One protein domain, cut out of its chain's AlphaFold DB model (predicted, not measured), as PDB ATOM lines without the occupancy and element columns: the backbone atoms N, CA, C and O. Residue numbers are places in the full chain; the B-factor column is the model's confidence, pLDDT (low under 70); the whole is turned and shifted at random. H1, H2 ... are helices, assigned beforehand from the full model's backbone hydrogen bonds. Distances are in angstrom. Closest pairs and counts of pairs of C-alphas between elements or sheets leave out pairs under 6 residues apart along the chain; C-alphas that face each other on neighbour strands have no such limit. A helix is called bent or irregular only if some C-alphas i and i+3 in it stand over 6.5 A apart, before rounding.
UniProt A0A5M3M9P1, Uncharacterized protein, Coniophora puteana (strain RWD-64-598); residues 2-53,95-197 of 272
ATOM      1  N   SER A   2       6.587  16.339  16.279       74.06
ATOM      2  CA  SER A   2       5.507  15.892  17.187       74.06
ATOM      3  C   SER A   2       5.037  14.438  16.985       74.06
ATOM      4  O   SER A   2       4.840  13.727  17.962       74.06
ATOM      5  N   SER A   3       4.902  13.955  15.739       81.25
ATOM      6  CA  SER A   3       4.296  12.632  15.491       81.25
ATOM      7  C   SER A   3       5.180  11.449  15.901       81.25
ATOM      8  O   SER A   3       4.675  10.423  16.339       81.25
ATOM      9  N   SER A   4       6.506  11.575  15.804       78.62
ATOM     10  CA  SER A   4       7.427  10.493  16.181       78.62
ATOM     11  C   SER A   4       7.487  10.275  17.696       78.62
ATOM     12  O   SER A   4       7.623   9.138  18.142       78.62
ATOM     13  N   GLN A   5       7.350  11.346  18.484       75.69
ATOM     14  CA  GLN A   5       7.337  11.292  19.950       75.69
ATOM     15  C   GLN A   5       6.054  10.617  20.466       75.69
ATOM     16  O   GLN A   5       6.101   9.766  21.353       75.69
ATOM     17  N   GLU A   6       4.916  10.944  19.853       74.75
ATOM     18  CA  GLU A   6       3.604  10.386  20.183       74.75
ATOM     19  C   GLU A   6       3.542   8.875  19.901       74.75
ATOM     20  O   GLU A   6       3.132   8.089  20.759       74.75
ATOM     21  N   ILE A   7       4.077   8.445  18.751       75.44
ATOM     22  CA  ILE A   7       4.204   7.020  18.403       75.44
ATOM     23  C   ILE A   7       5.097   6.285  19.416       75.44
ATOM     24  O   ILE A   7       4.778   5.166  19.832       75.44
ATOM     25  N   LEU A   8       6.200   6.898  19.855       72.38
ATOM     26  CA  LEU A   8       7.109   6.284  20.826       72.38
ATOM     27  C   LEU A   8       6.443   6.093  22.199       72.38
ATOM     28  O   LEU A   8       6.605   5.035  22.814       72.38
ATOM     29  N   ASN A   9       5.672   7.078  22.662       67.50
ATOM     30  CA  ASN A   9       4.970   7.015  23.945       67.50
ATOM     31  C   ASN A   9       3.862   5.952  23.938       67.50
ATOM     32  O   ASN A   9       3.800   5.126  24.854       67.50
ATOM     33  N   LEU A  10       3.079   5.877  22.857       67.81
ATOM     34  CA  LEU A  10       2.083   4.816  22.657       67.81
ATOM     35  C   LEU A  10       2.723   3.418  22.649       67.81
ATOM     36  O   LEU A  10       2.191   2.472  23.237       67.81
ATOM     37  N   THR A  11       3.905   3.288  22.043       71.44
ATOM     38  CA  THR A  11       4.625   2.008  21.982       71.44
ATOM     39  C   THR A  11       5.110   1.563  23.368       71.44
ATOM     40  O   THR A  11       4.986   0.386  23.713       71.44
ATOM     41  N   LYS A  12       5.614   2.489  24.196       66.12
ATOM     42  CA  LYS A  12       6.069   2.193  25.568       66.12
ATOM     43  C   LYS A  12       4.915   1.794  26.491       66.12
ATOM     44  O   LYS A  12       5.037   0.795  27.198       66.12
ATOM     45  N   ALA A  13       3.797   2.522  26.444       60.31
ATOM     46  CA  ALA A  13       2.602   2.202  27.228       60.31
ATOM     47  C   ALA A  13       2.038   0.817  26.861       60.31
ATOM     48  O   ALA A  13       1.754   0.003  27.742       60.31
ATOM     49  N   SER A  14       1.984   0.498  25.560       63.78
ATOM     50  CA  SER A  14       1.586  -0.831  25.075       63.78
ATOM     51  C   SER A  14       2.516  -1.942  25.574       63.78
ATOM     52  O   SER A  14       2.054  -3.026  25.942       63.78
ATOM     53  N   LEU A  15       3.828  -1.686  25.623       63.66
ATOM     54  CA  LEU A  15       4.788  -2.648  26.158       63.66
ATOM     55  C   LEU A  15       4.531  -2.908  27.647       63.66
ATOM     56  O   LEU A  15       4.525  -4.062  28.068       63.66
ATOM     57  N   TYR A  16       4.291  -1.850  28.421       58.53
ATOM     58  CA  TYR A  16       4.068  -1.936  29.864       58.53
ATOM     59  C   TYR A  16       2.854  -2.810  30.201       58.53
ATOM     60  O   TYR A  16       2.970  -3.768  30.965       58.53
ATOM     61  N   VAL A  17       1.737  -2.546  29.522       59.56
ATOM     62  CA  VAL A  17       0.504  -3.339  29.587       59.56
ATOM     63  C   VAL A  17       0.757  -4.816  29.281       59.56
ATOM     64  O   VAL A  17       0.295  -5.699  30.009       59.56
ATOM     65  N   LYS A  18       1.520  -5.106  28.220       65.81
ATOM     66  CA  LYS A  18       1.847  -6.487  27.841       65.81
ATOM     67  C   LYS A  18       2.664  -7.191  28.918       65.81
ATOM     68  O   LYS A  18       2.384  -8.345  29.218       65.81
ATOM     69  N   TRP A  19       3.642  -6.515  29.520       64.44
ATOM     70  CA  TRP A  19       4.459  -7.098  30.585       64.44
ATOM     71  C   TRP A  19       3.651  -7.376  31.852       64.44
ATOM     72  O   TRP A  19       3.769  -8.468  32.412       64.44
ATOM     73  N   THR A  20       2.787  -6.449  32.277       57.75
ATOM     74  CA  THR A  20       1.926  -6.655  33.454       57.75
ATOM     75  C   THR A  20       0.876  -7.732  33.215       57.75
ATOM     76  O   THR A  20       0.674  -8.579  34.085       57.75
ATOM     77  N   GLY A  21       0.267  -7.760  32.025       59.12
ATOM     78  CA  GLY A  21      -0.676  -8.805  31.629       59.12
ATOM     79  C   GLY A  21      -0.012 -10.180  31.568       59.12
ATOM     80  O   GLY A  21      -0.548 -11.137  32.122       59.12
ATOM     81  N   CYS A  22       1.191 -10.284  30.992       58.00
ATOM     82  CA  CYS A  22       1.974 -11.522  30.991       58.00
ATOM     83  C   CYS A  22       2.324 -11.981  32.411       58.00
ATOM     84  O   CYS A  22       2.154 -13.154  32.722       58.00
ATOM     85  N   ALA A  23       2.783 -11.081  33.284       56.34
ATOM     86  CA  ALA A  23       3.150 -11.427  34.656       56.34
ATOM     87  C   ALA A  23       1.937 -11.894  35.479       56.34
ATOM     88  O   ALA A  23       2.014 -12.916  36.162       56.34
ATOM     89  N   ALA A  24       0.802 -11.198  35.362       55.44
ATOM     90  CA  ALA A  24      -0.460 -11.609  35.976       55.44
ATOM     91  C   ALA A  24      -0.957 -12.949  35.413       55.44
ATOM     92  O   ALA A  24      -1.359 -13.821  36.176       55.44
ATOM     93  N   SER A  25      -0.854 -13.155  34.096       54.16
ATOM     94  CA  SER A  25      -1.228 -14.417  33.447       54.16
ATOM     95  C   SER A  25      -0.342 -15.575  33.895       54.16
ATOM     96  O   SER A  25      -0.843 -16.665  34.141       54.16
ATOM     97  N   VAL A  26       0.966 -15.362  34.043       61.38
ATOM     98  CA  VAL A  26       1.896 -16.382  34.547       61.38
ATOM     99  C   VAL A  26       1.591 -16.714  36.005       61.38
ATOM    100  O   VAL A  26       1.574 -17.890  36.355       61.38
ATOM    101  N   LEU A  27       1.292 -15.712  36.838       57.94
ATOM    102  CA  LEU A  27       0.861 -15.922  38.224       57.94
ATOM    103  C   LEU A  27      -0.477 -16.668  38.305       57.94
ATOM    104  O   LEU A  27      -0.616 -17.557  39.137       57.94
ATOM    105  N   LEU A  28      -1.425 -16.366  37.416       57.06
ATOM    106  CA  LEU A  28      -2.695 -17.084  37.298       57.06
ATOM    107  C   LEU A  28      -2.511 -18.525  36.847       57.06
ATOM    108  O   LEU A  28      -3.094 -19.423  37.436       57.06
ATOM    109  N   ILE A  29      -1.713 -18.753  35.806       59.41
ATOM    110  CA  ILE A  29      -1.412 -20.098  35.314       59.41
ATOM    111  C   ILE A  29      -0.703 -20.882  36.413       59.41
ATOM    112  O   ILE A  29      -1.031 -22.038  36.642       59.41
ATOM    113  N   TYR A  30       0.218 -20.255  37.138       61.16
ATOM    114  CA  TYR A  30       0.876 -20.859  38.285       61.16
ATOM    115  C   TYR A  30      -0.114 -21.237  39.392       61.16
ATOM    116  O   TYR A  30      -0.112 -22.383  39.845       61.16
ATOM    117  N   ASP A  31      -0.977 -20.309  39.799       57.69
ATOM    118  CA  ASP A  31      -1.933 -20.547  40.875       57.69
ATOM    119  C   ASP A  31      -3.010 -21.560  40.465       57.69
ATOM    120  O   ASP A  31      -3.379 -22.428  41.253       57.69
ATOM    121  N   TYR A  32      -3.432 -21.540  39.199       54.75
ATOM    122  CA  TYR A  32      -4.323 -22.528  38.597       54.75
ATOM    123  C   TYR A  32      -3.677 -23.915  38.530       54.75
ATOM    124  O   TYR A  32      -4.298 -24.893  38.937       54.75
ATOM    125  N   LEU A  33      -2.425 -24.029  38.077       55.69
ATOM    126  CA  LEU A  33      -1.703 -25.307  38.022       55.69
ATOM    127  C   LEU A  33      -1.457 -25.876  39.422       55.69
ATOM    128  O   LEU A  33      -1.582 -27.083  39.630       55.69
ATOM    129  N   ILE A  34      -1.175 -25.017  40.404       54.91
ATOM    130  CA  ILE A  34      -1.105 -25.428  41.806       54.91
ATOM    131  C   ILE A  34      -2.469 -25.860  42.321       54.91
ATOM    132  O   ILE A  34      -2.541 -26.841  43.067       54.91
ATOM    133  N   SER A  35      -3.527 -25.122  41.995       48.06
ATOM    134  CA  SER A  35      -4.851 -25.280  42.599       48.06
ATOM    135  C   SER A  35      -5.668 -26.420  41.993       48.06
ATOM    136  O   SER A  35      -6.314 -27.142  42.750       48.06
ATOM    137  N   PHE A  36      -5.557 -26.638  40.683       45.56
ATOM    138  CA  PHE A  36      -6.364 -27.575  39.890       45.56
ATOM    139  C   PHE A  36      -5.540 -28.627  39.138       45.56
ATOM    140  O   PHE A  36      -6.095 -29.367  38.326       45.56
ATOM    141  N   GLY A  37      -4.231 -28.741  39.398       49.41
ATOM    142  CA  GLY A  37      -3.388 -29.763  38.759       49.41
ATOM    143  C   GLY A  37      -3.958 -31.187  38.875       49.41
ATOM    144  O   GLY A  37      -3.784 -31.998  37.970       49.41
ATOM    145  N   ASP A  38      -4.719 -31.459  39.939       44.91
ATOM    146  CA  ASP A  38      -5.384 -32.739  40.184       44.91
ATOM    147  C   ASP A  38      -6.533 -33.038  39.202       44.91
ATOM    148  O   ASP A  38      -6.626 -34.146  38.680       44.91
ATOM    149  N   GLU A  39      -7.398 -32.060  38.915       42.81
ATOM    150  CA  GLU A  39      -8.541 -32.231  38.000       42.81
ATOM    151  C   GLU A  39      -8.073 -32.358  36.545       42.81
ATOM    152  O   GLU A  39      -8.652 -33.104  35.750       42.81
ATOM    153  N   PHE A  40      -6.970 -31.683  36.214       41.34
ATOM    154  CA  PHE A  40      -6.372 -31.741  34.886       41.34
ATOM    155  C   PHE A  40      -5.717 -33.101  34.609       41.34
ATOM    156  O   PHE A  40      -5.938 -33.674  33.541       41.34
ATOM    157  N   LEU A  41      -4.981 -33.664  35.577       46.53
ATOM    158  CA  LEU A  41      -4.382 -34.998  35.435       46.53
ATOM    159  C   LEU A  41      -5.428 -36.115  35.396       46.53
ATOM    160  O   LEU A  41      -5.261 -37.062  34.629       46.53
ATOM    161  N   ILE A  42      -6.519 -36.006  36.162       45.25
ATOM    162  CA  ILE A  42      -7.630 -36.971  36.107       45.25
ATOM    163  C   ILE A  42      -8.329 -36.898  34.741       45.25
ATOM    164  O   ILE A  42      -8.641 -37.931  34.148       45.25
ATOM    165  N   SER A  43      -8.521 -35.695  34.190       39.88
ATOM    166  CA  SER A  43      -9.024 -35.518  32.823       39.88
ATOM    167  C   SER A  43      -8.069 -36.111  31.776       39.88
ATOM    168  O   SER A  43      -8.526 -36.745  30.822       39.88
ATOM    169  N   GLU A  44      -6.752 -35.955  31.943       47.00
ATOM    170  CA  GLU A  44      -5.728 -36.484  31.029       47.00
ATOM    171  C   GLU A  44      -5.607 -38.018  31.102       47.00
ATOM    172  O   GLU A  44      -5.618 -38.682  30.066       47.00
ATOM    173  N   GLN A  45      -5.597 -38.613  32.301       51.19
ATOM    174  CA  GLN A  45      -5.618 -40.072  32.476       51.19
ATOM    175  C   GLN A  45      -6.909 -40.694  31.936       51.19
ATOM    176  O   GLN A  45      -6.847 -41.718  31.250       51.19
ATOM    177  N   ASN A  46      -8.065 -40.067  32.173       43.84
ATOM    178  CA  ASN A  46      -9.338 -40.546  31.634       43.84
ATOM    179  C   ASN A  46      -9.374 -40.436  30.105       43.84
ATOM    180  O   ASN A  46      -9.772 -41.389  29.440       43.84
ATOM    181  N   SER A  47      -8.898 -39.337  29.515       45.62
ATOM    182  CA  SER A  47      -8.841 -39.195  28.051       45.62
ATOM    183  C   SER A  47      -7.833 -40.149  27.393       45.62
ATOM    184  O   SER A  47      -8.141 -40.710  26.342       45.62
ATOM    185  N   LEU A  48      -6.702 -40.459  28.038       49.69
ATOM    186  CA  LEU A  48      -5.795 -41.536  27.608       49.69
ATOM    187  C   LEU A  48      -6.438 -42.927  27.715       49.69
ATOM    188  O   LEU A  48      -6.206 -43.779  26.852       49.69
ATOM    189  N   HIS A  49      -7.266 -43.163  28.733       49.88
ATOM    190  CA  HIS A  49      -8.043 -44.396  28.867       49.88
ATOM    191  C   HIS A  49      -9.104 -44.521  27.755       49.88
ATOM    192  O   HIS A  49      -9.249 -45.593  27.163       49.88
ATOM    193  N   TYR A  50      -9.772 -43.423  27.381       42.75
ATOM    194  CA  TYR A  50     -10.698 -43.382  26.241       42.75
ATOM    195  C   TYR A  50      -9.991 -43.557  24.887       42.75
ATOM    196  O   TYR A  50     -10.489 -44.304  24.046       42.75
ATOM    197  N   CYS A  51      -8.807 -42.966  24.683       45.72
ATOM    198  CA  CYS A  51      -8.009 -43.164  23.463       45.72
ATOM    199  C   CYS A  51      -7.462 -44.594  23.324       45.72
ATOM    200  O   CYS A  51      -7.325 -45.082  22.206       45.72
ATOM    201  N   LYS A  52      -7.191 -45.298  24.433       57.75
ATOM    202  CA  LYS A  52      -6.872 -46.737  24.396       57.75
ATOM    203  C   LYS A  52      -8.094 -47.605  24.090       57.75
ATOM    204  O   LYS A  52      -7.940 -48.680  23.520       57.75
ATOM    205  N   LYS A  53      -9.296 -47.152  24.462       58.44
ATOM    206  CA  LYS A  53     -10.556 -47.873  24.232       58.44
ATOM    207  C   LYS A  53     -11.105 -47.686  22.812       58.44
ATOM    208  O   LYS A  53     -11.821 -48.556  22.330       58.44
ATOM    209  N   ASP A  95      -7.060   5.603  27.725       71.44
ATOM    210  CA  ASP A  95      -6.901   5.870  29.159       71.44
ATOM    211  C   ASP A  95      -7.790   4.945  30.001       71.44
ATOM    212  O   ASP A  95      -7.357   4.371  31.002       71.44
ATOM    213  N   GLY A  96      -9.029   4.720  29.547       77.75
ATOM    214  CA  GLY A  96      -9.969   3.812  30.207       77.75
ATOM    215  C   GLY A  96      -9.538   2.345  30.136       77.75
ATOM    216  O   GLY A  96      -9.755   1.594  31.086       77.75
ATOM    217  N   SER A  97      -8.889   1.933  29.043       77.94
ATOM    218  CA  SER A  97      -8.424   0.549  28.870       77.94
ATOM    219  C   SER A  97      -7.254   0.196  29.792       77.94
ATOM    220  O   SER A  97      -7.252  -0.890  30.372       77.94
ATOM    221  N   ILE A  98      -6.309   1.119  30.004       78.06
ATOM    222  CA  ILE A  98      -5.197   0.933  30.952       78.06
ATOM    223  C   ILE A  98      -5.738   0.767  32.376       78.06
ATOM    224  O   ILE A  98      -5.308  -0.130  33.107       78.06
ATOM    225  N   LEU A  99      -6.717   1.592  32.762       83.81
ATOM    226  CA  LEU A  99      -7.365   1.485  34.066       83.81
ATOM    227  C   LEU A  99      -8.072   0.141  34.244       83.81
ATOM    228  O   LEU A  99      -7.904  -0.514  35.273       83.81
ATOM    229  N   LEU A 100      -8.854  -0.264  33.243       83.56
ATOM    230  CA  LEU A 100      -9.602  -1.515  33.279       83.56
ATOM    231  C   LEU A 100      -8.663  -2.715  33.446       83.56
ATOM    232  O   LEU A 100      -8.910  -3.560  34.300       83.56
ATOM    233  N   GLN A 101      -7.554  -2.746  32.705       79.56
ATOM    234  CA  GLN A 101      -6.549  -3.808  32.812       79.56
ATOM    235  C   GLN A 101      -5.837  -3.816  34.166       79.56
ATOM    236  O   GLN A 101      -5.553  -4.882  34.709       79.56
ATOM    237  N   PHE A 102      -5.557  -2.642  34.739       82.56
ATOM    238  CA  PHE A 102      -4.987  -2.557  36.083       82.56
ATOM    239  C   PHE A 102      -5.949  -3.129  37.134       82.56
ATOM    240  O   PHE A 102      -5.539  -3.926  37.979       82.56
ATOM    241  N   VAL A 103      -7.234  -2.760  37.061       86.12
ATOM    242  CA  VAL A 103      -8.276  -3.280  37.959       86.12
ATOM    243  C   VAL A 103      -8.451  -4.787  37.774       86.12
ATOM    244  O   VAL A 103      -8.522  -5.511  38.764       86.12
ATOM    245  N   GLU A 104      -8.463  -5.273  36.536       83.31
ATOM    246  CA  GLU A 104      -8.545  -6.701  36.225       83.31
ATOM    247  C   GLU A 104      -7.375  -7.476  36.842       83.31
ATOM    248  O   GLU A 104      -7.595  -8.427  37.595       83.31
ATOM    249  N   ALA A 105      -6.136  -7.029  36.610       80.56
ATOM    250  CA  ALA A 105      -4.943  -7.649  37.185       80.56
ATOM    251  C   ALA A 105      -4.968  -7.640  38.723       80.56
ATOM    252  O   ALA A 105      -4.545  -8.606  39.361       80.56
ATOM    253  N   PHE A 106      -5.493  -6.573  39.328       85.81
ATOM    254  CA  PHE A 106      -5.653  -6.463  40.775       85.81
ATOM    255  C   PHE A 106      -6.698  -7.445  41.331       85.81
ATOM    256  O   PHE A 106      -6.425  -8.138  42.313       85.81
ATOM    257  N   VAL A 107      -7.869  -7.553  40.697       85.81
ATOM    258  CA  VAL A 107      -8.921  -8.510  41.087       85.81
ATOM    259  C   VAL A 107      -8.405  -9.941  40.985       85.81
ATOM    260  O   VAL A 107      -8.570 -10.732  41.914       85.81
ATOM    261  N   VAL A 108      -7.724 -10.248  39.884       80.62
ATOM    262  CA  VAL A 108      -7.055 -11.526  39.650       80.62
ATOM    263  C   VAL A 108      -6.062 -11.860  40.767       80.62
ATOM    264  O   VAL A 108      -6.081 -12.973  41.296       80.62
ATOM    265  N   LEU A 109      -5.225 -10.900  41.167       84.31
ATOM    266  CA  LEU A 109      -4.241 -11.088  42.232       84.31
ATOM    267  C   LEU A 109      -4.910 -11.409  43.580       84.31
ATOM    268  O   LEU A 109      -4.474 -12.322  44.281       84.31
ATOM    269  N   LEU A 110      -5.979 -10.689  43.935       88.12
ATOM    270  CA  LEU A 110      -6.730 -10.940  45.171       88.12
ATOM    271  C   LEU A 110      -7.452 -12.291  45.152       88.12
ATOM    272  O   LEU A 110      -7.509 -12.968  46.184       88.12
ATOM    273  N   ALA A 111      -7.990 -12.688  43.996       85.31
ATOM    274  CA  ALA A 111      -8.635 -13.983  43.820       85.31
ATOM    275  C   ALA A 111      -7.630 -15.128  44.012       85.31
ATOM    276  O   ALA A 111      -7.909 -16.058  44.767       85.31
ATOM    277  N   ALA A 112      -6.437 -15.018  43.419       82.50
ATOM    278  CA  ALA A 112      -5.370 -16.002  43.586       82.50
ATOM    279  C   ALA A 112      -4.965 -16.165  45.065       82.50
ATOM    280  O   ALA A 112      -4.972 -17.264  45.623       82.50
ATOM    281  N   GLN A 113      -4.728 -15.052  45.771       88.31
ATOM    282  CA  GLN A 113      -4.433 -15.085  47.211       88.31
ATOM    283  C   GLN A 113      -5.544 -15.767  48.028       88.31
ATOM    284  O   GLN A 113      -5.254 -16.507  48.976       88.31
ATOM    285  N   ALA A 114      -6.810 -15.534  47.662       88.75
ATOM    286  CA  ALA A 114      -7.957 -16.135  48.332       88.75
ATOM    287  C   ALA A 114      -7.993 -17.655  48.140       88.75
ATOM    288  O   ALA A 114      -8.232 -18.382  49.106       88.75
ATOM    289  N   VAL A 115      -7.709 -18.146  46.930       86.31
ATOM    290  CA  VAL A 115      -7.669 -19.585  46.622       86.31
ATOM    291  C   VAL A 115      -6.593 -20.287  47.452       86.31
ATOM    292  O   VAL A 115      -6.873 -21.308  48.093       86.31
ATOM    293  N   VAL A 116      -5.385 -19.721  47.534       85.81
ATOM    294  CA  VAL A 116      -4.317 -20.299  48.368       85.81
ATOM    295  C   VAL A 116      -4.686 -20.269  49.853       85.81
ATOM    296  O   VAL A 116      -4.456 -21.258  50.559       85.81
ATOM    297  N   GLY A 117      -5.298 -19.179  50.324       90.00
ATOM    298  CA  GLY A 117      -5.798 -19.065  51.696       90.00
ATOM    299  C   GLY A 117      -6.859 -20.108  52.025       90.00
ATOM    300  O   GLY A 117      -6.722 -20.828  53.015       90.00
ATOM    301  N   LEU A 118      -7.856 -20.277  51.156       89.25
ATOM    302  CA  LEU A 118      -8.879 -21.314  51.288       89.25
ATOM    303  C   LEU A 118      -8.258 -22.709  51.336       89.25
ATOM    304  O   LEU A 118      -8.631 -23.519  52.184       89.25
ATOM    305  N   ARG A 119      -7.265 -22.992  50.487       86.50
ATOM    306  CA  ARG A 119      -6.576 -24.287  50.496       86.50
ATOM    307  C   ARG A 119      -5.905 -24.568  51.840       86.50
ATOM    308  O   ARG A 119      -6.031 -25.677  52.354       86.50
ATOM    309  N   VAL A 120      -5.209 -23.595  52.430       90.12
ATOM    310  CA  VAL A 120      -4.621 -23.757  53.773       90.12
ATOM    311  C   VAL A 120      -5.713 -23.894  54.834       90.12
ATOM    312  O   VAL A 120      -5.602 -24.742  55.717       90.12
ATOM    313  N   TRP A 121      -6.791 -23.124  54.728       94.69
ATOM    314  CA  TRP A 121      -7.917 -23.184  55.656       94.69
ATOM    315  C   TRP A 121      -8.571 -24.576  55.704       94.69
ATOM    316  O   TRP A 121      -8.763 -25.136  56.790       94.69
ATOM    317  N   TYR A 122      -8.827 -25.178  54.538       91.00
ATOM    318  CA  TYR A 122      -9.356 -26.540  54.424       91.00
ATOM    319  C   TYR A 122      -8.357 -27.616  54.829       91.00
ATOM    320  O   TYR A 122      -8.760 -28.682  55.288       91.00
ATOM    321  N   LEU A 123      -7.057 -27.342  54.706       88.94
ATOM    322  CA  LEU A 123      -6.026 -28.293  55.093       88.94
ATOM    323  C   LEU A 123      -6.119 -28.607  56.596       88.94
ATOM    324  O   LEU A 123      -5.950 -29.759  56.986       88.94
ATOM    325  N   PHE A 124      -6.449 -27.637  57.453       93.19
ATOM    326  CA  PHE A 124      -6.482 -27.804  58.915       93.19
ATOM    327  C   PHE A 124      -7.905 -27.784  59.513       93.19
ATOM    328  O   PHE A 124      -8.190 -26.935  60.359       93.19
ATOM    329  N   PRO A 125      -8.799 -28.739  59.182       93.62
ATOM    330  CA  PRO A 125     -10.203 -28.685  59.606       93.62
ATOM    331  C   PRO A 125     -10.371 -28.731  61.133       93.62
ATOM    332  O   PRO A 125     -11.311 -28.153  61.684       93.62
ATOM    333  N   ARG A 126      -9.438 -29.398  61.824       95.31
ATOM    334  CA  ARG A 126      -9.467 -29.612  63.276       95.31
ATOM    335  C   ARG A 126      -8.803 -28.487  64.079       95.31
ATOM    336  O   ARG A 126      -9.069 -28.371  65.269       95.31
ATOM    337  N   ASN A 127      -7.962 -27.654  63.458       96.25
ATOM    338  CA  ASN A 127      -7.216 -26.607  64.161       96.25
ATOM    339  C   ASN A 127      -7.767 -25.213  63.822       96.25
ATOM    340  O   ASN A 127      -7.343 -24.569  62.862       96.25
ATOM    341  N   LYS A 128      -8.706 -24.738  64.653       96.31
ATOM    342  CA  LYS A 128      -9.368 -23.434  64.484       96.31
ATOM    343  C   LYS A 128      -8.414 -22.246  64.588       96.31
ATOM    344  O   LYS A 128      -8.643 -21.244  63.920       96.31
ATOM    345  N   ALA A 129      -7.333 -22.366  65.359       96.12
ATOM    346  CA  ALA A 129      -6.338 -21.305  65.475       96.12
ATOM    347  C   ALA A 129      -5.590 -21.096  64.150       96.12
ATOM    348  O   ALA A 129      -5.481 -19.967  63.682       96.12
ATOM    349  N   VAL A 130      -5.156 -22.180  63.496       94.31
ATOM    350  CA  VAL A 130      -4.493 -22.103  62.178       94.31
ATOM    351  C   VAL A 130      -5.455 -21.584  61.110       94.31
ATOM    352  O   VAL A 130      -5.064 -20.780  60.266       94.31
ATOM    353  N   GLN A 131      -6.724 -21.988  61.173       96.12
ATOM    354  CA  GLN A 131      -7.767 -21.461  60.295       96.12
ATOM    355  C   GLN A 131      -7.957 -19.948  60.463       96.12
ATOM    356  O   GLN A 131      -7.913 -19.218  59.475       96.12
ATOM    357  N   ALA A 132      -8.117 -19.473  61.701       96.94
ATOM    358  CA  ALA A 132      -8.255 -18.050  62.000       96.94
ATOM    359  C   ALA A 132      -7.007 -17.259  61.581       96.94
ATOM    360  O   ALA A 132      -7.126 -16.203  60.967       96.94
ATOM    361  N   PHE A 133      -5.813 -17.803  61.837       96.19
ATOM    362  CA  PHE A 133      -4.547 -17.207  61.417       96.19
ATOM    363  C   PHE A 133      -4.429 -17.102  59.891       96.19
ATOM    364  O   PHE A 133      -3.987 -16.074  59.379       96.19
ATOM    365  N   SER A 134      -4.854 -18.132  59.151       94.50
ATOM    366  CA  SER A 134      -4.839 -18.116  57.687       94.50
ATOM    367  C   SER A 134      -5.764 -17.036  57.124       94.50
ATOM    368  O   SER A 134      -5.330 -16.250  56.279       94.50
ATOM    369  N   VAL A 135      -6.988 -16.928  57.652       96.44
ATOM    370  CA  VAL A 135      -7.936 -15.870  57.271       96.44
ATOM    371  C   VAL A 135      -7.372 -14.490  57.612       96.44
ATOM    372  O   VAL A 135      -7.338 -13.624  56.745       96.44
ATOM    373  N   ALA A 136      -6.853 -14.295  58.828       96.94
ATOM    374  CA  ALA A 136      -6.270 -13.022  59.251       96.94
ATOM    375  C   ALA A 136      -5.072 -12.606  58.379       96.94
ATOM    376  O   ALA A 136      -4.970 -11.443  57.990       96.94
ATOM    377  N   THR A 137      -4.201 -13.555  58.026       95.69
ATOM    378  CA  THR A 137      -3.049 -13.314  57.143       95.69
ATOM    379  C   THR A 137      -3.505 -12.888  55.748       95.69
ATOM    380  O   THR A 137      -3.004 -11.894  55.222       95.69
ATOM    381  N   TYR A 138      -4.479 -13.600  55.169       95.56
ATOM    382  CA  TYR A 138      -5.064 -13.243  53.875       95.56
ATOM    383  C   TYR A 138      -5.695 -11.848  53.914       95.56
ATOM    384  O   TYR A 138      -5.339 -10.996  53.103       95.56
ATOM    385  N   THR A 139      -6.577 -11.580  54.881       96.44
ATOM    386  CA  THR A 139      -7.263 -10.287  54.994       96.44
ATOM    387  C   THR A 139      -6.270  -9.146  55.199       96.44
ATOM    388  O   THR A 139      -6.372  -8.124  54.522       96.44
ATOM    389  N   GLY A 140      -5.272  -9.323  56.070       96.81
ATOM    390  CA  GLY A 140      -4.226  -8.323  56.290       96.81
ATOM    391  C   GLY A 140      -3.444  -8.007  55.015       96.81
ATOM    392  O   GLY A 140      -3.215  -6.840  54.698       96.81
ATOM    393  N   CYS A 141      -3.099  -9.027  54.232       95.44
ATOM    394  CA  CYS A 141      -2.365  -8.831  52.987       95.44
ATOM    395  C   CYS A 141      -3.237  -8.281  51.855       95.44
ATOM    396  O   CYS A 141      -2.750  -7.466  51.074       95.44
ATOM    397  N   ALA A 142      -4.521  -8.635  51.786       95.00
ATOM    398  CA  ALA A 142      -5.471  -8.039  50.849       95.00
ATOM    399  C   ALA A 142      -5.651  -6.536  51.125       95.00
ATOM    400  O   ALA A 142      -5.599  -5.715  50.203       95.00
ATOM    401  N   VAL A 143      -5.771  -6.152  52.401       96.88
ATOM    402  CA  VAL A 143      -5.815  -4.743  52.825       96.88
ATOM    403  C   VAL A 143      -4.509  -4.029  52.462       96.88
ATOM    404  O   VAL A 143      -4.553  -2.975  51.829       96.88
ATOM    405  N   ALA A 144      -3.351  -4.616  52.779       95.94
ATOM    406  CA  ALA A 144      -2.052  -4.043  52.420       95.94
ATOM    407  C   ALA A 144      -1.888  -3.871  50.898       95.94
ATOM    408  O   ALA A 144      -1.473  -2.806  50.443       95.94
ATOM    409  N   THR A 145      -2.283  -4.876  50.106       93.25
ATOM    410  CA  THR A 145      -2.266  -4.819  48.633       93.25
ATOM    411  C   THR A 145      -3.159  -3.689  48.132       93.25
ATOM    412  O   THR A 145      -2.745  -2.934  47.261       93.25
ATOM    413  N   THR A 146      -4.348  -3.512  48.715       94.06
ATOM    414  CA  THR A 146      -5.281  -2.432  48.354       94.06
ATOM    415  C   THR A 146      -4.699  -1.051  48.668       94.06
ATOM    416  O   THR A 146      -4.811  -0.136  47.852       94.06
ATOM    417  N   ILE A 147      -4.041  -0.885  49.822       95.50
ATOM    418  CA  ILE A 147      -3.391   0.378  50.206       95.50
ATOM    419  C   ILE A 147      -2.255   0.712  49.234       95.50
ATOM    420  O   ILE A 147      -2.207   1.830  48.717       95.50
ATOM    421  N   VAL A 148      -1.375  -0.252  48.943       93.31
ATOM    422  CA  VAL A 148      -0.263  -0.057  48.000       93.31
ATOM    423  C   VAL A 148      -0.800   0.206  46.593       93.31
ATOM    424  O   VAL A 148      -0.369   1.158  45.951       93.31
ATOM    425  N   ALA A 149      -1.789  -0.559  46.129       91.12
ATOM    426  CA  ALA A 149      -2.421  -0.345  44.829       91.12
ATOM    427  C   ALA A 149      -3.034   1.056  44.721       91.12
ATOM    428  O   ALA A 149      -2.838   1.724  43.710       91.12
ATOM    429  N   ARG A 150      -3.695   1.554  45.776       93.31
ATOM    430  CA  ARG A 150      -4.230   2.924  45.819       93.31
ATOM    431  C   ARG A 150      -3.129   3.982  45.734       93.31
ATOM    432  O   ARG A 150      -3.311   4.987  45.052       93.31
ATOM    433  N   GLN A 151      -2.004   3.777  46.417       92.25
ATOM    434  CA  GLN A 151      -0.863   4.694  46.338       92.25
ATOM    435  C   GLN A 151      -0.263   4.709  44.927       92.25
ATOM    436  O   GLN A 151      -0.007   5.778  44.382       92.25
ATOM    437  N   GLN A 152      -0.109   3.535  44.312       89.06
ATOM    438  CA  GLN A 152       0.418   3.385  42.952       89.06
ATOM    439  C   GLN A 152      -0.544   3.916  41.886       89.06
ATOM    440  O   GLN A 152      -0.109   4.483  40.888       89.06
ATOM    441  N   TYR A 153      -1.849   3.816  42.127       88.75
ATOM    442  CA  TYR A 153      -2.879   4.324  41.231       88.75
ATOM    443  C   TYR A 153      -2.733   5.826  40.960       88.75
ATOM    444  O   TYR A 153      -2.847   6.269  39.819       88.75
ATOM    445  N   HIS A 154      -2.407   6.604  41.994       87.94
ATOM    446  CA  HIS A 154      -2.168   8.037  41.844       87.94
ATOM    447  C   HIS A 154      -0.974   8.334  40.921       87.94
ATOM    448  O   HIS A 154      -1.049   9.232  40.086       87.94
ATOM    449  N   PHE A 155       0.108   7.555  41.023       85.75
ATOM    450  CA  PHE A 155       1.263   7.693  40.131       85.75
ATOM    451  C   PHE A 155       0.928   7.309  38.689       85.75
ATOM    452  O   PHE A 155       1.348   8.003  37.770       85.75
ATOM    453  N   ILE A 156       0.121   6.261  38.490       83.50
ATOM    454  CA  ILE A 156      -0.344   5.850  37.158       83.50
ATOM    455  C   ILE A 156      -1.170   6.965  36.504       83.50
ATOM    456  O   ILE A 156      -0.956   7.265  35.335       83.50
ATOM    457  N   LEU A 157      -2.065   7.626  37.248       86.94
ATOM    458  CA  LEU A 157      -2.841   8.757  36.722       86.94
ATOM    459  C   LEU A 157      -1.951   9.938  36.305       86.94
ATOM    460  O   LEU A 157      -2.175  10.526  35.247       86.94
ATOM    461  N   ILE A 158      -0.930  10.265  37.104       86.00
ATOM    462  CA  ILE A 158       0.031  11.323  36.758       86.00
ATOM    463  C   ILE A 158       0.805  10.949  35.490       86.00
ATOM    464  O   ILE A 158       0.912  11.780  34.590       86.00
ATOM    465  N   GLU A 159       1.286   9.712  35.392       82.62
ATOM    466  CA  GLU A 159       2.034   9.220  34.231       82.62
ATOM    467  C   GLU A 159       1.187   9.252  32.948       82.62
ATOM    468  O   GLU A 159       1.666   9.700  31.909       82.62
ATOM    469  N   ILE A 160      -0.093   8.862  33.029       80.94
ATOM    470  CA  ILE A 160      -1.043   8.962  31.906       80.94
ATOM    471  C   ILE A 160      -1.209  10.426  31.474       80.94
ATOM    472  O   ILE A 160      -1.207  10.721  30.282       80.94
ATOM    473  N   SER A 161      -1.311  11.353  32.433       87.62
ATOM    474  CA  SER A 161      -1.483  12.780  32.131       87.62
ATOM    475  C   SER A 161      -0.220  13.474  31.601       87.62
ATOM    476  O   SER A 161      -0.332  14.490  30.919       87.62
ATOM    477  N   ASN A 162       0.977  12.957  31.909       87.25
ATOM    478  CA  ASN A 162       2.257  13.589  31.580       87.25
ATOM    479  C   ASN A 162       3.306  12.550  31.132       87.25
ATOM    480  O   ASN A 162       4.256  12.273  31.870       87.25
ATOM    481  N   PRO A 163       3.203  12.013  29.903       75.44
ATOM    482  CA  PRO A 163       4.068  10.924  29.438       75.44
ATOM    483  C   PRO A 163       5.557  11.302  29.320       75.44
ATOM    484  O   PRO A 163       6.419  10.425  29.243       75.44
ATOM    485  N   GLU A 164       5.888  12.599  29.301       82.12
ATOM    486  CA  GLU A 164       7.273  13.084  29.206       82.12
ATOM    487  C   GLU A 164       8.054  12.994  30.524       82.12
ATOM    488  O   GLU A 164       9.284  13.005  30.512       82.12
ATOM    489  N   LEU A 165       7.366  12.868  31.662       73.56
ATOM    490  CA  LEU A 165       7.983  12.847  32.992       73.56
ATOM    491  C   LEU A 165       8.445  11.452  33.430       73.56
ATOM    492  O   LEU A 165       8.712  11.269  34.617       73.56
ATOM    493  N   THR A 166       8.577  10.511  32.485       57.78
ATOM    494  CA  THR A 166       8.735   9.062  32.693       57.78
ATOM    495  C   THR A 166       9.801   8.744  33.751       57.78
ATOM    496  O   THR A 166      10.981   8.519  33.455       57.78
ATOM    497  N   GLN A 167       9.405   8.701  35.023       57.28
ATOM    498  CA  GLN A 167      10.263   8.180  36.072       57.28
ATOM    499  C   GLN A 167      10.168   6.665  36.002       57.28
ATOM    500  O   GLN A 167       9.089   6.079  35.966       57.28
ATOM    501  N   SER A 168      11.333   6.017  35.949       54.38
ATOM    502  CA  SER A 168      11.432   4.561  35.928       54.38
ATOM    503  C   SER A 168      10.547   3.958  37.033       54.38
ATOM    504  O   SER A 168      10.692   4.367  38.189       54.38
ATOM    505  N   PRO A 169       9.678   2.975  36.717       61.81
ATOM    506  CA  PRO A 169       8.704   2.401  37.644       61.81
ATOM    507  C   PRO A 169       9.358   1.462  38.670       61.81
ATOM    508  O   PRO A 169       8.954   0.316  38.869       61.81
ATOM    509  N   ARG A 170      10.393   1.940  39.364       62.78
ATOM    510  CA  ARG A 170      11.137   1.179  40.370       62.78
ATOM    511  C   ARG A 170      10.294   0.803  41.582       62.78
ATOM    512  O   ARG A 170      10.795   0.047  42.399       62.78
ATOM    513  N   SER A 171       9.061   1.293  41.722       71.50
ATOM    514  CA  SER A 171       8.188   0.939  42.845       71.50
ATOM    515  C   SER A 171       7.037  -0.002  42.476       71.50
ATOM    516  O   SER A 171       6.417  -0.537  43.387       71.50
ATOM    517  N   LEU A 172       6.776  -0.305  41.195       72.94
ATOM    518  CA  LEU A 172       5.601  -1.116  40.826       72.94
ATOM    519  C   LEU A 172       5.691  -2.574  41.305       72.94
ATOM    520  O   LEU A 172       4.666  -3.207  41.550       72.94
ATOM    521  N   TRP A 173       6.898  -3.079  41.582       80.44
ATOM    522  CA  TRP A 173       7.072  -4.391  42.214       80.44
ATOM    523  C   TRP A 173       6.502  -4.465  43.642       80.44
ATOM    524  O   TRP A 173       6.166  -5.554  44.107       80.44
ATOM    525  N   THR A 174       6.356  -3.331  44.341       85.50
ATOM    526  CA  THR A 174       5.843  -3.309  45.726       85.50
ATOM    527  C   THR A 174       4.391  -3.766  45.826       85.50
ATOM    528  O   THR A 174       3.997  -4.277  46.873       85.50
ATOM    529  N   ILE A 175       3.619  -3.692  44.735       84.25
ATOM    530  CA  ILE A 175       2.246  -4.221  44.668       84.25
ATOM    531  C   ILE A 175       2.233  -5.743  44.886       84.25
ATOM    532  O   ILE A 175       1.298  -6.278  45.475       84.25
ATOM    533  N   TYR A 176       3.288  -6.448  44.470       82.25
ATOM    534  CA  TYR A 176       3.373  -7.906  44.582       82.25
ATOM    535  C   TYR A 176       3.919  -8.383  45.933       82.25
ATOM    536  O   TYR A 176       3.788  -9.565  46.259       82.25
ATOM    537  N   MET A 177       4.504  -7.493  46.741       87.81
ATOM    538  CA  MET A 177       5.131  -7.863  48.015       87.81
ATOM    539  C   MET A 177       4.165  -8.490  49.024       87.81
ATOM    540  O   MET A 177       4.500  -9.549  49.554       87.81
ATOM    541  N   PRO A 178       2.960  -7.940  49.273       90.94
ATOM    542  CA  PRO A 178       2.007  -8.588  50.171       90.94
ATOM    543  C   PRO A 178       1.625  -9.993  49.695       90.94
ATOM    544  O   PRO A 178       1.514 -10.906  50.509       90.94
ATOM    545  N   SER A 179       1.498 -10.190  48.378       85.44
ATOM    546  CA  SER A 179       1.241 -11.511  47.800       85.44
ATOM    547  C   SER A 179       2.361 -12.487  48.130       85.44
ATOM    548  O   SER A 179       2.109 -13.565  48.664       85.44
ATOM    549  N   LEU A 180       3.611 -12.078  47.892       83.19
ATOM    550  CA  LEU A 180       4.785 -12.888  48.206       83.19
ATOM    551  C   LEU A 180       4.775 -13.326  49.679       83.19
ATOM    552  O   LEU A 180       4.956 -14.507  49.966       83.19
ATOM    553  N   VAL A 181       4.476 -12.397  50.593       88.62
ATOM    554  CA  VAL A 181       4.390 -12.670  52.035       88.62
ATOM    555  C   VAL A 181       3.316 -13.717  52.349       88.62
ATOM    556  O   VAL A 181       3.619 -14.692  53.040       88.62
ATOM    557  N   VAL A 182       2.092 -13.578  51.816       89.38
ATOM    558  CA  VAL A 182       1.014 -14.575  52.006       89.38
ATOM    559  C   VAL A 182       1.461 -15.953  51.547       89.38
ATOM    560  O   VAL A 182       1.320 -16.931  52.284       89.38
ATOM    561  N   HIS A 183       2.022 -16.033  50.340       85.75
ATOM    562  CA  HIS A 183       2.477 -17.293  49.771       85.75
ATOM    563  C   HIS A 183       3.581 -17.928  50.618       85.75
ATOM    564  O   HIS A 183       3.514 -19.128  50.884       85.75
ATOM    565  N   THR A 184       4.554 -17.151  51.103       85.75
ATOM    566  CA  THR A 184       5.614 -17.657  51.988       85.75
ATOM    567  C   THR A 184       5.050 -18.178  53.308       85.75
ATOM    568  O   THR A 184       5.402 -19.283  53.725       85.75
ATOM    569  N   VAL A 185       4.137 -17.440  53.950       90.94
ATOM    570  CA  VAL A 185       3.509 -17.866  55.213       90.94
ATOM    571  C   VAL A 185       2.701 -19.150  55.016       90.94
ATOM    572  O   VAL A 185       2.836 -20.105  55.782       90.94
ATOM    573  N   PHE A 186       1.889 -19.218  53.965       89.56
ATOM    574  CA  PHE A 186       1.076 -20.394  53.654       89.56
ATOM    575  C   PHE A 186       1.912 -21.598  53.234       89.56
ATOM    576  O   PHE A 186       1.592 -22.729  53.611       89.56
ATOM    577  N   PHE A 187       3.008 -21.373  52.516       85.81
ATOM    578  CA  PHE A 187       3.992 -22.406  52.229       85.81
ATOM    579  C   PHE A 187       4.605 -22.951  53.522       85.81
ATOM    580  O   PHE A 187       4.615 -24.164  53.730       85.81
ATOM    581  N   PHE A 188       5.016 -22.077  54.441       88.25
ATOM    582  CA  PHE A 188       5.564 -22.490  55.731       88.25
ATOM    583  C   PHE A 188       4.565 -23.320  56.551       88.25
ATOM    584  O   PHE A 188       4.924 -24.373  57.073       88.25
ATOM    585  N   LEU A 189       3.286 -22.929  56.598       88.38
ATOM    586  CA  LEU A 189       2.243 -23.718  57.271       88.38
ATOM    587  C   LEU A 189       2.083 -25.123  56.668       88.38
ATOM    588  O   LEU A 189       1.895 -26.094  57.405       88.38
ATOM    589  N   LYS A 190       2.190 -25.258  55.340       85.69
ATOM    590  CA  LYS A 190       2.177 -26.572  54.674       85.69
ATOM    591  C   LYS A 190       3.383 -27.421  55.081       85.69
ATOM    592  O   LYS A 190       3.214 -28.605  55.362       85.69
ATOM    593  N   ILE A 191       4.566 -26.816  55.171       85.44
ATOM    594  CA  ILE A 191       5.781 -27.495  55.639       85.44
ATOM    595  C   ILE A 191       5.634 -27.941  57.100       85.44
ATOM    596  O   ILE A 191       5.921 -29.092  57.419       85.44
ATOM    597  N   VAL A 192       5.095 -27.096  57.982       88.69
ATOM    598  CA  VAL A 192       4.819 -27.473  59.381       88.69
ATOM    599  C   VAL A 192       3.863 -28.663  59.457       88.69
ATOM    600  O   VAL A 192       4.116 -29.604  60.207       88.69
ATOM    601  N   ARG A 193       2.793 -28.680  58.649       87.94
ATOM    602  CA  ARG A 193       1.895 -29.844  58.580       87.94
ATOM    603  C   ARG A 193       2.643 -31.111  58.201       87.94
ATOM    604  O   ARG A 193       2.376 -32.161  58.776       87.94
ATOM    605  N   LEU A 194       3.539 -31.012  57.225       85.38
ATOM    606  CA  LEU A 194       4.306 -32.153  56.764       85.38
ATOM    607  C   LEU A 194       5.186 -32.731  57.877       85.38
ATOM    608  O   LEU A 194       5.278 -33.946  58.008       85.38
ATOM    609  N   PHE A 195       5.789 -31.875  58.702       87.25
ATOM    610  CA  PHE A 195       6.581 -32.326  59.846       87.25
ATOM    611  C   PHE A 195       5.750 -33.027  60.923       87.25
ATOM    612  O   PHE A 195       6.271 -33.913  61.597       87.25
ATOM    613  N   VAL A 196       4.473 -32.660  61.058       89.31
ATOM    614  CA  VAL A 196       3.519 -33.288  61.988       89.31
ATOM    615  C   VAL A 196       2.908 -34.577  61.413       89.31
ATOM    616  O   VAL A 196       2.362 -35.384  62.163       89.31
ATOM    617  N   ALA A 197       2.987 -34.796  60.097       87.62
ATOM    618  CA  ALA A 197       2.506 -36.021  59.465       87.62
ATOM    619  C   ALA A 197       3.358 -37.242  59.862       87.62
ATOM    620  O   ALA A 197       4.508 -37.115  60.282       87.62
TER     621      ALA A 197
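Overview. This is residues 2 to 53 and 95 to 197 of the 272 residues of an uncharacterized protein of Coniophora puteana (strain RWD-64-598) (UniProt A0A5M3M9P1). Three helices, H2, H3 and H4, lie side by side in an up-and-down bundle, each running against the one before it, and the long arm H1a packs along H2. At the end of H1a the helix H1 turns into an L, and residues 36 to 53, with the arm H1b, stick out. The printed part has 155 residues, with four named helices in the order H1, H2, H3, H4 and no named strand: all helix. It is loose, with a radius of gyration of the C-alphas of 20.3 A, and flat, spanning 65 by 49 by 23 A.

Along the chain. H1, residues 2 to 53, was assigned as one helix by its hydrogen bonds but is bent: C-alphas 35 and 38 are 7.9 A apart. Its arms are H1a, residues 2 to 35, 49.5 A from C-alpha 2 at (5.507, 15.892, 17.187), and H1b, residues 38 to 53, 22.6 A. H2 is residues 95 to 123, 42.9 A; H3 is residues 128 to 161, 49.2 A. H4, residues 172 to 196, 38.6 A, ends with C-alpha 196 at (3.519, -33.288, 61.988); it is irregular, with C-alphas 175 and 178 7.0 A apart.

Arrangement. H1a and H1b are about perpendicular, at 76 degrees. The hub H2 touches H1a, closest C-alphas Ala 24 and Ala 105 at 6.1 A. H2 and H3 form a hairpin, closest C-alphas Trp 121 and Gln 131 at 5.0 A. H3 and H4 form another, Cys 141 and Pro 178 closest at 5.2 A between C-alphas. Residues 109 to 120 of H2 alone touch H4. H1a is apart from H3 and H4. Every O i to N i+4 pair is within hydrogen-bond range in H1a, H1b and H2, against 28 of 30 in H3 and 17 of 21 in H4.

Size, cuts and confidence. The C-alphas of Ser 2 and Ala 197 are farthest apart, 67.0 A. Residues 54 to 94 are not printed; C-alphas 53 and 95 are 54.1 A apart across the cut. Of the links printed whole, none is long. The pLDDT is under 70 in residues 9 to 10, 12 to 53 and 166 to 170.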